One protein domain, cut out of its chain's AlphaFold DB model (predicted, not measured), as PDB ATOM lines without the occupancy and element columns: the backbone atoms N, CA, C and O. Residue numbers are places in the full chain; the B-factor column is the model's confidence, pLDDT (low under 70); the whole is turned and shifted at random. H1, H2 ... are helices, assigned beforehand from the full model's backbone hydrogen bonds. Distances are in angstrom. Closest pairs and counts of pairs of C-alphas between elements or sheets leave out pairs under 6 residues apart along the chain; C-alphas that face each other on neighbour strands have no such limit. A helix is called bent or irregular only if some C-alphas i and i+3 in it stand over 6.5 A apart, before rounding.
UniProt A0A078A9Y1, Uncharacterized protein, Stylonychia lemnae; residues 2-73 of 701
ATOM      1  N   PHE A   2     162.922 200.449  90.518       51.72
ATOM      2  CA  PHE A   2     162.530 200.661  91.927       51.72
ATOM      3  C   PHE A   2     161.884 202.028  92.201       51.72
ATOM      4  O   PHE A   2     160.893 202.086  92.911       51.72
ATOM      5  N   GLU A   3     162.357 203.114  91.583       50.44
ATOM      6  CA  GLU A   3     161.710 204.437  91.694       50.44
ATOM      7  C   GLU A   3     160.292 204.453  91.110       50.44
ATOM      8  O   GLU A   3     159.397 205.082  91.664       50.44
ATOM      9  N   THR A   4     160.061 203.690  90.040       53.34
ATOM     10  CA  THR A   4     158.741 203.469  89.436       53.34
ATOM     11  C   THR A   4     157.824 202.696  90.393       53.34
ATOM     12  O   THR A   4     156.664 203.049  90.562       53.34
ATOM     13  N   VAL A   5     158.364 201.698  91.099       58.25
ATOM     14  CA  VAL A   5     157.658 200.946  92.151       58.25
ATOM     15  C   VAL A   5     157.326 201.846  93.359       58.25
ATOM     16  O   VAL A   5     156.188 201.845  93.822       58.25
ATOM     17  N   PHE A   6     158.255 202.701  93.811       59.09
ATOM     18  CA  PHE A   6     157.997 203.698  94.865       59.09
ATOM     19  C   PHE A   6     157.013 204.800  94.445       59.09
ATOM     20  O   PHE A   6     156.304 205.338  95.298       59.09
ATOM     21  N   TYR A   7     156.944 205.133  93.152       58.09
ATOM     22  CA  TYR A   7     155.948 206.050  92.597       58.09
ATOM     23  C   TYR A   7     154.531 205.459  92.688       58.09
ATOM     24  O   TYR A   7     153.634 206.123  93.206       58.09
ATOM     25  N   HIS A   8     154.338 204.187  92.311       53.72
ATOM     26  CA  HIS A   8     153.050 203.499  92.492       53.72
ATOM     27  C   HIS A   8     152.674 203.330  93.977       53.72
ATOM     28  O   HIS A   8     151.510 203.517  94.330       53.72
ATOM     29  N   PHE A   9     153.648 203.112  94.876       60.25
ATOM     30  CA  PHE A   9     153.395 203.065  96.327       60.25
ATOM     31  C   PHE A   9     152.847 204.375  96.917       60.25
ATOM     32  O   PHE A   9     152.162 204.335  97.933       60.25
ATOM     33  N   LYS A  10     153.135 205.538  96.316       56.59
ATOM     34  CA  LYS A  10     152.638 206.839  96.803       56.59
ATOM     35  C   LYS A  10     151.262 207.227  96.256       56.59
ATOM     36  O   LYS A  10     150.624 208.093  96.851       56.59
ATOM     37  N   HIS A  11     150.829 206.638  95.140       54.38
ATOM     38  CA  HIS A  11     149.683 207.133  94.368       54.38
ATOM     39  C   HIS A  11     148.491 206.160  94.267       54.38
ATOM     40  O   HIS A  11     147.392 206.614  93.949       54.38
ATOM     41  N   GLU A  12     148.643 204.871  94.590       55.00
ATOM     42  CA  GLU A  12     147.541 203.889  94.600       55.00
ATOM     43  C   GLU A  12     147.076 203.539  96.029       55.00
ATOM     44  O   GLU A  12     147.835 203.667  96.989       55.00
ATOM     45  N   LYS A  13     145.815 203.096  96.200       53.12
ATOM     46  CA  LYS A  13     145.309 202.576  97.489       53.12
ATOM     47  C   LYS A  13     146.163 201.374  97.900       53.12
ATOM     48  O   LYS A  13     146.007 200.286  97.355       53.12
ATOM     49  N   ILE A  14     147.065 201.595  98.851       60.41
ATOM     50  CA  ILE A  14     148.098 200.626  99.208       60.41
ATOM     51  C   ILE A  14     147.448 199.424  99.906       60.41
ATOM     52  O   ILE A  14     146.831 199.569 100.962       60.41
ATOM     53  N   SER A  15     147.565 198.233  99.313       71.25
ATOM     54  CA  SER A  15     147.260 196.985 100.017       71.25
ATOM     55  C   SER A  15     148.332 196.725 101.082       71.25
ATOM     56  O   SER A  15     149.493 197.098 100.915       71.25
ATOM     57  N   THR A  16     147.978 196.046 102.174       73.75
ATOM     58  CA  THR A  16     148.928 195.664 103.238       73.75
ATOM     59  C   THR A  16     150.141 194.897 102.699       73.75
ATOM     60  O   THR A  16     151.249 195.044 103.210       73.75
ATOM     61  N   GLU A  17     149.973 194.122 101.626       74.69
ATOM     62  CA  GLU A  17     151.072 193.405 100.969       74.69
ATOM     63  C   GLU A  17     152.073 194.339 100.278       74.69
ATOM     64  O   GLU A  17     153.281 194.104 100.353       74.69
ATOM     65  N   MET A  18     151.593 195.422  99.664       74.62
ATOM     66  CA  MET A  18     152.454 196.429  99.038       74.62
ATOM     67  C   MET A  18     153.228 197.235 100.091       74.62
ATOM     68  O   MET A  18     154.403 197.531  99.881       74.62
ATOM     69  N   GLU A  19     152.633 197.513 101.260       79.38
ATOM     70  CA  GLU A  19     153.340 198.155 102.383       79.38
ATOM     71  C   GLU A  19     154.477 197.273 102.926       79.38
ATOM     72  O   GLU A  19     155.584 197.762 103.168       79.38
ATOM     73  N   LEU A  20     154.232 195.966 103.078       83.69
ATOM     74  CA  LEU A  20     155.242 195.000 103.525       83.69
ATOM     75  C   LEU A  20     156.380 194.842 102.502       83.69
ATOM     76  O   LEU A  20     157.547 194.750 102.890       83.69
ATOM     77  N   LEU A  21     156.063 194.858 101.202       82.50
ATOM     78  CA  LEU A  21     157.065 194.830 100.133       82.50
ATOM     79  C   LEU A  21     157.916 196.108 100.116       82.50
ATOM     80  O   LEU A  21     159.135 196.037  99.943       82.50
ATOM     81  N   GLU A  22     157.306 197.274 100.333       83.00
ATOM     82  CA  GLU A  22     158.037 198.538 100.438       83.00
ATOM     83  C   GLU A  22     159.041 198.508 101.602       83.00
ATOM     84  O   GLU A  22     160.200 198.896 101.428       83.00
ATOM     85  N   ILE A  23     158.619 198.005 102.769       85.62
ATOM     86  CA  ILE A  23     159.481 197.811 103.947       85.62
ATOM     87  C   ILE A  23     160.648 196.876 103.600       85.62
ATOM     88  O   ILE A  23     161.805 197.220 103.845       85.62
ATOM     89  N   PHE A  24     160.368 195.735 102.966       86.12
ATOM     90  CA  PHE A  24     161.393 194.778 102.546       86.12
ATOM     91  C   PHE A  24     162.463 195.413 101.643       86.12
ATOM     92  O   PHE A  24     163.665 195.234 101.868       86.12
ATOM     93  N   LEU A  25     162.045 196.183 100.635       83.56
ATOM     94  CA  LEU A  25     162.957 196.854  99.705       83.56
ATOM     95  C   LEU A  25     163.791 197.936 100.399       83.56
ATOM     96  O   LEU A  25     164.998 198.029 100.167       83.56
ATOM     97  N   LYS A  26     163.173 198.722 101.285       83.19
ATOM     98  CA  LYS A  26     163.859 199.766 102.057       83.19
ATOM     99  C   LYS A  26     164.961 199.215 102.958       83.19
ATOM    100  O   LYS A  26     166.015 199.839 103.063       83.19
ATOM    101  N   ILE A  27     164.755 198.045 103.556       83.12
ATOM    102  CA  ILE A  27     165.774 197.396 104.389       83.12
ATOM    103  C   ILE A  27     166.862 196.771 103.511       83.12
ATOM    104  O   ILE A  27     168.035 197.069 103.689       83.12
ATOM    105  N   SER A  28     166.475 195.940 102.538       80.38
ATOM    106  CA  SER A  28     167.413 195.109 101.765       80.38
ATOM    107  C   SER A  28     168.293 195.882 100.778       80.38
ATOM    108  O   SER A  28     169.389 195.422 100.456       80.38
ATOM    109  N   LYS A  29     167.823 197.024 100.261       79.50
ATOM    110  CA  LYS A  29     168.550 197.817  99.254       79.50
ATOM    111  C   LYS A  29     169.020 199.175  99.749       79.50
ATOM    112  O   LYS A  29     170.069 199.625  99.303       79.50
ATOM    113  N   TYR A  30     168.263 199.818 100.636       74.06
ATOM    114  CA  TYR A  30     168.518 201.205 101.031       74.06
ATOM    115  C   TYR A  30     169.031 201.351 102.470       74.06
ATOM    116  O   TYR A  30     169.395 202.453 102.858       74.06
ATOM    117  N   ASN A  31     169.097 200.271 103.262       73.69
ATOM    118  CA  ASN A  31     169.483 200.305 104.681       73.69
ATOM    119  C   ASN A  31     168.668 201.313 105.523       73.69
ATOM    120  O   ASN A  31     169.153 201.840 106.524       73.69
ATOM    121  N   HIS A  32     167.411 201.581 105.154       81.69
ATOM    122  CA  HIS A  32     166.523 202.470 105.913       81.69
ATOM    123  C   HIS A  32     165.919 201.725 107.119       81.69
ATOM    124  O   HIS A  32     164.720 201.456 107.158       81.69
ATOM    125  N   ILE A  33     166.752 201.343 108.087       82.38
ATOM    126  CA  ILE A  33     166.387 200.437 109.190       82.38
ATOM    127  C   ILE A  33     165.315 201.065 110.099       82.38
ATOM    128  O   ILE A  33     164.249 200.482 110.297       82.38
ATOM    129  N   ILE A  34     165.564 202.279 110.605       81.19
ATOM    130  CA  ILE A  34     164.716 202.941 111.613       81.19
ATOM    131  C   ILE A  34     163.321 203.287 111.073       81.19
ATOM    132  O   ILE A  34     162.316 202.923 111.684       81.19
ATOM    133  N   SER A  35     163.235 203.945 109.913       82.12
ATOM    134  CA  SER A  35     161.940 204.322 109.324       82.12
ATOM    135  C   SER A  35     161.136 203.115 108.844       82.12
ATOM    136  O   SER A  35     159.907 203.117 108.943       82.12
ATOM    137  N   SER A  36     161.808 202.055 108.380       85.19
ATOM    138  CA  SER A  36     161.148 200.795 108.018       85.19
ATOM    139  C   SER A  36     160.580 200.080 109.239       85.19
ATOM    140  O   SER A  36     159.457 199.587 109.169       85.19
ATOM    141  N   TYR A  37     161.300 200.075 110.366       86.19
ATOM    142  CA  TYR A  37     160.792 199.520 111.624       86.19
ATOM    143  C   TYR A  37     159.589 200.305 112.143       86.19
ATOM    144  O   TYR A  37     158.567 199.714 112.479       86.19
ATOM    145  N   PHE A  38     159.681 201.638 112.158       84.12
ATOM    146  CA  PHE A  38     158.579 202.495 112.593       84.12
ATOM    147  C   PHE A  38     157.311 202.251 111.762       84.12
ATOM    148  O   PHE A  38     156.229 202.060 112.316       84.12
ATOM    149  N   ARG A  39     157.452 202.151 110.434       83.69
ATOM    150  CA  ARG A  39     156.326 201.837 109.547       83.69
ATOM    151  C   ARG A  39     155.794 200.417 109.741       83.69
ATOM    152  O   ARG A  39     154.584 200.226 109.700       83.69
ATOM    153  N   LEU A  40     156.670 199.435 109.971       86.19
ATOM    154  CA  LEU A  40     156.274 198.054 110.268       86.19
ATOM    155  C   LEU A  40     155.411 197.986 111.540       86.19
ATOM    156  O   LEU A  40     154.405 197.280 111.570       86.19
ATOM    157  N   VAL A  41     155.776 198.757 112.564       83.81
ATOM    158  CA  VAL A  41     155.035 198.874 113.826       83.81
ATOM    159  C   VAL A  41     153.660 199.530 113.609       83.81
ATOM    160  O   VAL A  41     152.658 198.961 114.048       83.81
ATOM    161  N   GLU A  42     153.577 200.626 112.837       82.44
ATOM    162  CA  GLU A  42     152.306 201.308 112.504       82.44
ATOM    163  C   GLU A  42     151.284 200.385 111.811       82.44
ATOM    164  O   GLU A  42     150.078 200.507 112.046       82.44
ATOM    165  N   ILE A  43     151.734 199.458 110.957       83.81
ATOM    166  CA  ILE A  43     150.833 198.565 110.209       83.81
ATOM    167  C   ILE A  43     150.461 197.291 110.976       83.81
ATOM    168  O   ILE A  43     149.530 196.604 110.560       83.81
ATOM    169  N   LYS A  44     151.129 196.979 112.097       83.44
ATOM    170  CA  LYS A  44     150.954 195.731 112.866       83.44
ATOM    171  C   LYS A  44     149.491 195.420 113.183       83.44
ATOM    172  O   LYS A  44     149.057 194.286 113.005       83.44
ATOM    173  N   ASP A  45     148.728 196.425 113.605       80.25
ATOM    174  CA  ASP A  45     147.335 196.249 114.037       80.25
ATOM    175  C   ASP A  45     146.393 195.930 112.856       80.25
ATOM    176  O   ASP A  45     145.298 195.405 113.050       80.25
ATOM    177  N   ARG A  46     146.836 196.187 111.616       82.00
ATOM    178  CA  ARG A  46     146.116 195.847 110.376       82.00
ATOM    179  C   ARG A  46     146.412 194.421 109.891       82.00
ATOM    180  O   ARG A  46     145.709 193.922 109.017       82.00
ATOM    181  N   LEU A  47     147.433 193.759 110.441       82.50
ATOM    182  CA  LEU A  47     147.896 192.429 110.028       82.50
ATOM    183  C   LEU A  47     147.207 191.334 110.856       82.50
ATOM    184  O   LEU A  47     147.735 190.832 111.851       82.50
ATOM    185  N   THR A  48     145.997 190.954 110.452       78.62
ATOM    186  CA  THR A  48     145.175 189.987 111.198       78.62
ATOM    187  C   THR A  48     145.418 188.534 110.784       78.62
ATOM    188  O   THR A  48     145.296 187.636 111.625       78.62
ATOM    189  N   SER A  49     145.807 188.279 109.528       84.00
ATOM    190  CA  SER A  49     145.972 186.918 109.003       84.00
ATOM    191  C   SER A  49     147.227 186.214 109.540       84.00
ATOM    192  O   SER A  49     148.226 186.837 109.904       84.00
ATOM    193  N   ARG A  50     147.205 184.872 109.566       82.75
ATOM    194  CA  ARG A  50     148.364 184.058 109.979       82.75
ATOM    195  C   ARG A  50     149.585 184.298 109.083       82.75
ATOM    196  O   ARG A  50     150.699 184.371 109.597       82.75
ATOM    197  N   MET A  51     149.368 184.438 107.776       81.75
ATOM    198  CA  MET A  51     150.434 184.709 106.808       81.75
ATOM    199  C   MET A  51     151.043 186.096 107.023       81.75
ATOM    200  O   MET A  51     152.260 186.243 106.986       81.75
ATOM    201  N   ASP A  52     150.224 187.100 107.330       81.19
ATOM    202  CA  ASP A  52     150.712 188.456 107.586       81.19
ATOM    203  C   ASP A  52     151.516 188.545 108.881       81.19
ATOM    204  O   ASP A  52     152.549 189.209 108.919       81.19
ATOM    205  N   LYS A  53     151.116 187.801 109.919       83.19
ATOM    206  CA  LYS A  53     151.902 187.670 111.156       83.19
ATOM    207  C   LYS A  53     153.273 187.037 110.904       83.19
ATOM    208  O   LYS A  53     154.257 187.465 111.501       83.19
ATOM    209  N   GLN A  54     153.356 186.052 110.005       84.00
ATOM    210  CA  GLN A  54     154.634 185.454 109.601       84.00
ATOM    211  C   GLN A  54     155.496 186.434 108.795       84.00
ATOM    212  O   GLN A  54     156.681 186.575 109.095       84.00
ATOM    213  N   LYS A  55     154.908 187.155 107.829       84.62
ATOM    214  CA  LYS A  55     155.599 188.210 107.064       84.62
ATOM    215  C   LYS A  55     156.124 189.313 107.993       84.62
ATOM    216  O   LYS A  55     157.273 189.724 107.862       84.62
ATOM    217  N   TYR A  56     155.319 189.741 108.967       87.94
ATOM    218  CA  TYR A  56     155.710 190.708 109.992       87.94
ATOM    219  C   TYR A  56     156.903 190.212 110.816       87.94
ATOM    220  O   TYR A  56     157.902 190.918 110.916       87.94
ATOM    221  N   ALA A  57     156.830 188.992 111.361       85.38
ATOM    222  CA  ALA A  57     157.908 188.419 112.168       85.38
ATOM    223  C   ALA A  57     159.208 188.261 111.362       85.38
ATOM    224  O   ALA A  57     160.293 188.554 111.863       85.38
ATOM    225  N   PHE A  58     159.099 187.856 110.094       87.06
ATOM    226  CA  PHE A  58     160.237 187.776 109.184       87.06
ATOM    227  C   PHE A  58     160.894 189.146 108.970       87.06
ATOM    228  O   PHE A  58     162.102 189.279 109.160       87.06
ATOM    229  N   LEU A  59     160.108 190.174 108.628       87.69
ATOM    230  CA  LEU A  59     160.632 191.527 108.430       87.69
ATOM    231  C   LEU A  59     161.216 192.099 109.720       87.69
ATOM    232  O   LEU A  59     162.295 192.677 109.681       87.69
ATOM    233  N   GLN A  60     160.563 191.888 110.864       88.44
ATOM    234  CA  GLN A  60     161.071 192.315 112.166       88.44
ATOM    235  C   GLN A  60     162.449 191.704 112.450       88.44
ATOM    236  O   GLN A  60     163.383 192.436 112.783       88.44
ATOM    237  N   ASN A  61     162.599 190.391 112.264       85.88
ATOM    238  CA  ASN A  61     163.874 189.703 112.456       85.88
ATOM    239  C   ASN A  61     164.942 190.206 111.480       85.88
ATOM    240  O   ASN A  61     166.078 190.444 111.883       85.88
ATOM    241  N   MET A  62     164.579 190.423 110.213       84.94
ATOM    242  CA  MET A  62     165.495 190.964 109.210       84.94
ATOM    243  C   MET A  62     165.990 192.368 109.590       84.94
ATOM    244  O   MET A  62     167.183 192.646 109.468       84.94
ATOM    245  N   ILE A  63     165.105 193.233 110.104       85.25
ATOM    246  CA  ILE A  63     165.477 194.574 110.575       85.25
ATOM    247  C   ILE A  63     166.446 194.480 111.754       85.25
ATOM    248  O   ILE A  63     167.494 195.120 111.717       85.25
ATOM    249  N   ILE A  64     166.136 193.664 112.764       83.50
ATOM    250  CA  ILE A  64     166.988 193.485 113.952       83.50
ATOM    251  C   ILE A  64     168.386 193.004 113.545       83.50
ATOM    252  O   ILE A  64     169.385 193.583 113.962       83.50
ATOM    253  N   GLN A  65     168.472 191.995 112.675       82.06
ATOM    254  CA  GLN A  65     169.756 191.478 112.194       82.06
ATOM    255  C   GLN A  65     170.541 192.536 111.406       82.06
ATOM    256  O   GLN A  65     171.745 192.695 111.606       82.06
ATOM    257  N   SER A  66     169.857 193.302 110.548       80.00
ATOM    258  CA  SER A  66     170.489 194.405 109.816       80.00
ATOM    259  C   SER A  66     170.992 195.512 110.749       80.00
ATOM    260  O   SER A  66     172.065 196.062 110.513       80.00
ATOM    261  N   TYR A  67     170.269 195.798 111.838       78.94
ATOM    262  CA  TYR A  67     170.661 196.775 112.851       78.94
ATOM    263  C   TYR A  67     171.907 196.316 113.617       78.94
ATOM    264  O   TYR A  67     172.892 197.050 113.647       78.94
ATOM    265  N   LEU A  68     171.924 195.079 114.124       75.19
ATOM    266  CA  LEU A  68     173.072 194.508 114.846       75.19
ATOM    267  C   LEU A  68     174.353 194.475 113.993       75.19
ATOM    268  O   LEU A  68     175.458 194.647 114.506       75.19
ATOM    269  N   ALA A  69     174.227 194.277 112.678       74.12
ATOM    270  CA  ALA A  69     175.363 194.330 111.760       74.12
ATOM    271  C   ALA A  69     175.943 195.750 111.596       74.12
ATOM    272  O   ALA A  69     177.143 195.899 111.352       74.12
ATOM    273  N   VAL A  70     175.111 196.790 111.729       70.88
ATOM    274  CA  VAL A  70     175.517 198.204 111.644       70.88
ATOM    275  C   VAL A  70     176.013 198.727 112.997       70.88
ATOM    276  O   VAL A  70     176.991 199.471 113.038       70.88
ATOM    277  N   GLU A  71     175.386 198.315 114.099       63.47
ATOM    278  CA  GLU A  71     175.691 198.754 115.468       63.47
ATOM    279  C   GLU A  71     177.095 198.359 115.937       63.47
ATOM    280  O   GLU A  71     177.735 199.146 116.625       63.47
ATOM    281  N   LYS A  72     177.649 197.230 115.465       56.00
ATOM    282  CA  LYS A  72     179.048 196.820 115.733       56.00
ATOM    283  C   LYS A  72     180.119 197.850 115.319       56.00
ATOM    284  O   LYS A  72     181.295 197.622 115.568       56.00
ATOM    285  N   LYS A  73     179.742 198.949 114.657       49.78
ATOM    286  CA  LYS A  73     180.618 200.081 114.309       49.78
ATOM    287  C   LYS A  73     180.482 201.290 115.250       49.78
ATOM    288  O   LYS A  73     181.189 202.276 115.056       49.78
TER     289      LYS A  73
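Overview. This is residues 2 to 73 of the 701 residues of an uncharacterized protein of Stylonychia lemnae (UniProt A0A078A9Y1). Three helices, H2, H3 and H4, make an up-and-down bundle with their centres in a triangle, H4 being the longest; the shorter H1 folds back over the first half of H2, on the side away from H3 and H4. Residues 10 to 15, of which 10 and 11 belong to H1 and 12 to 15 make the link to H2, stand free and stick out. The printed part has 72 residues with four named helices, in the order H1, H2, H3, H4, and no named strand; the class is all helix. The whole is compact, with a radius of gyration of the C-alphas of 12.5 A, and its outline is flat, spanning 39 by 30 by 16 A.

Along the chain. Start with H4, residues 50 to 71: find C-alpha 50 at (148.364, 184.058, 109.979) and go 31.5 A to C-alpha 71 at (175.691, 198.754, 115.468). Before it comes H3, residues 33 to 46, 20.8 A long; it is irregular, with C-alphas 42 and 45 lying 7.3 A apart. H2, residues 16 to 30, is 20.5 A long. H1, residues 2 to 11, is 14.6 A long and begins at C-alpha 2, at (162.530, 200.661, 91.927).

Arrangement. Look first at the bundle of H2, H3 and H4, up and down, each helix running against the one before it. H4 touches H3 at a shallow tilt of 18 degrees, opposite ways, as a hairpin; their closest C-alphas, of Ile 33 and Ile 63, are 6.1 A apart. H4 also touches H2 at a shallow tilt of 18 degrees, the same way, with the closest C-alphas, of Phe 24 and Leu 59, 6.8 A apart. H2 and H3 touch as a hairpin, opposite ways at a shallow tilt of 11 degrees; find their closest C-alphas at Ile 23 and Ser 36, 5.3 A apart. H2 is the hub, touching the three other helices. It touches H1 with residues 18 to 22 alone, the closest C-alphas being those of Phe 9 and Met 18, 7.2 A apart. H1 and H2 form a hairpin, opposite ways at a steep tilt of 36 degrees, only just beyond shallow. H1 is apart from H3 and H4. Every O i to N i+4 pair is within hydrogen-bond range in H1, H2 and H4; in H3, 8 of 10 are.

Size, cuts and confidence. The C-alphas farthest apart, of Lys 13 and Lys 73, are 39.2 A apart. The printed part has no cut, and the three links are tight. The mean pLDDT of the printed part is 76.0; look for values under 70 at residues 2 to 14 and 71 to 73.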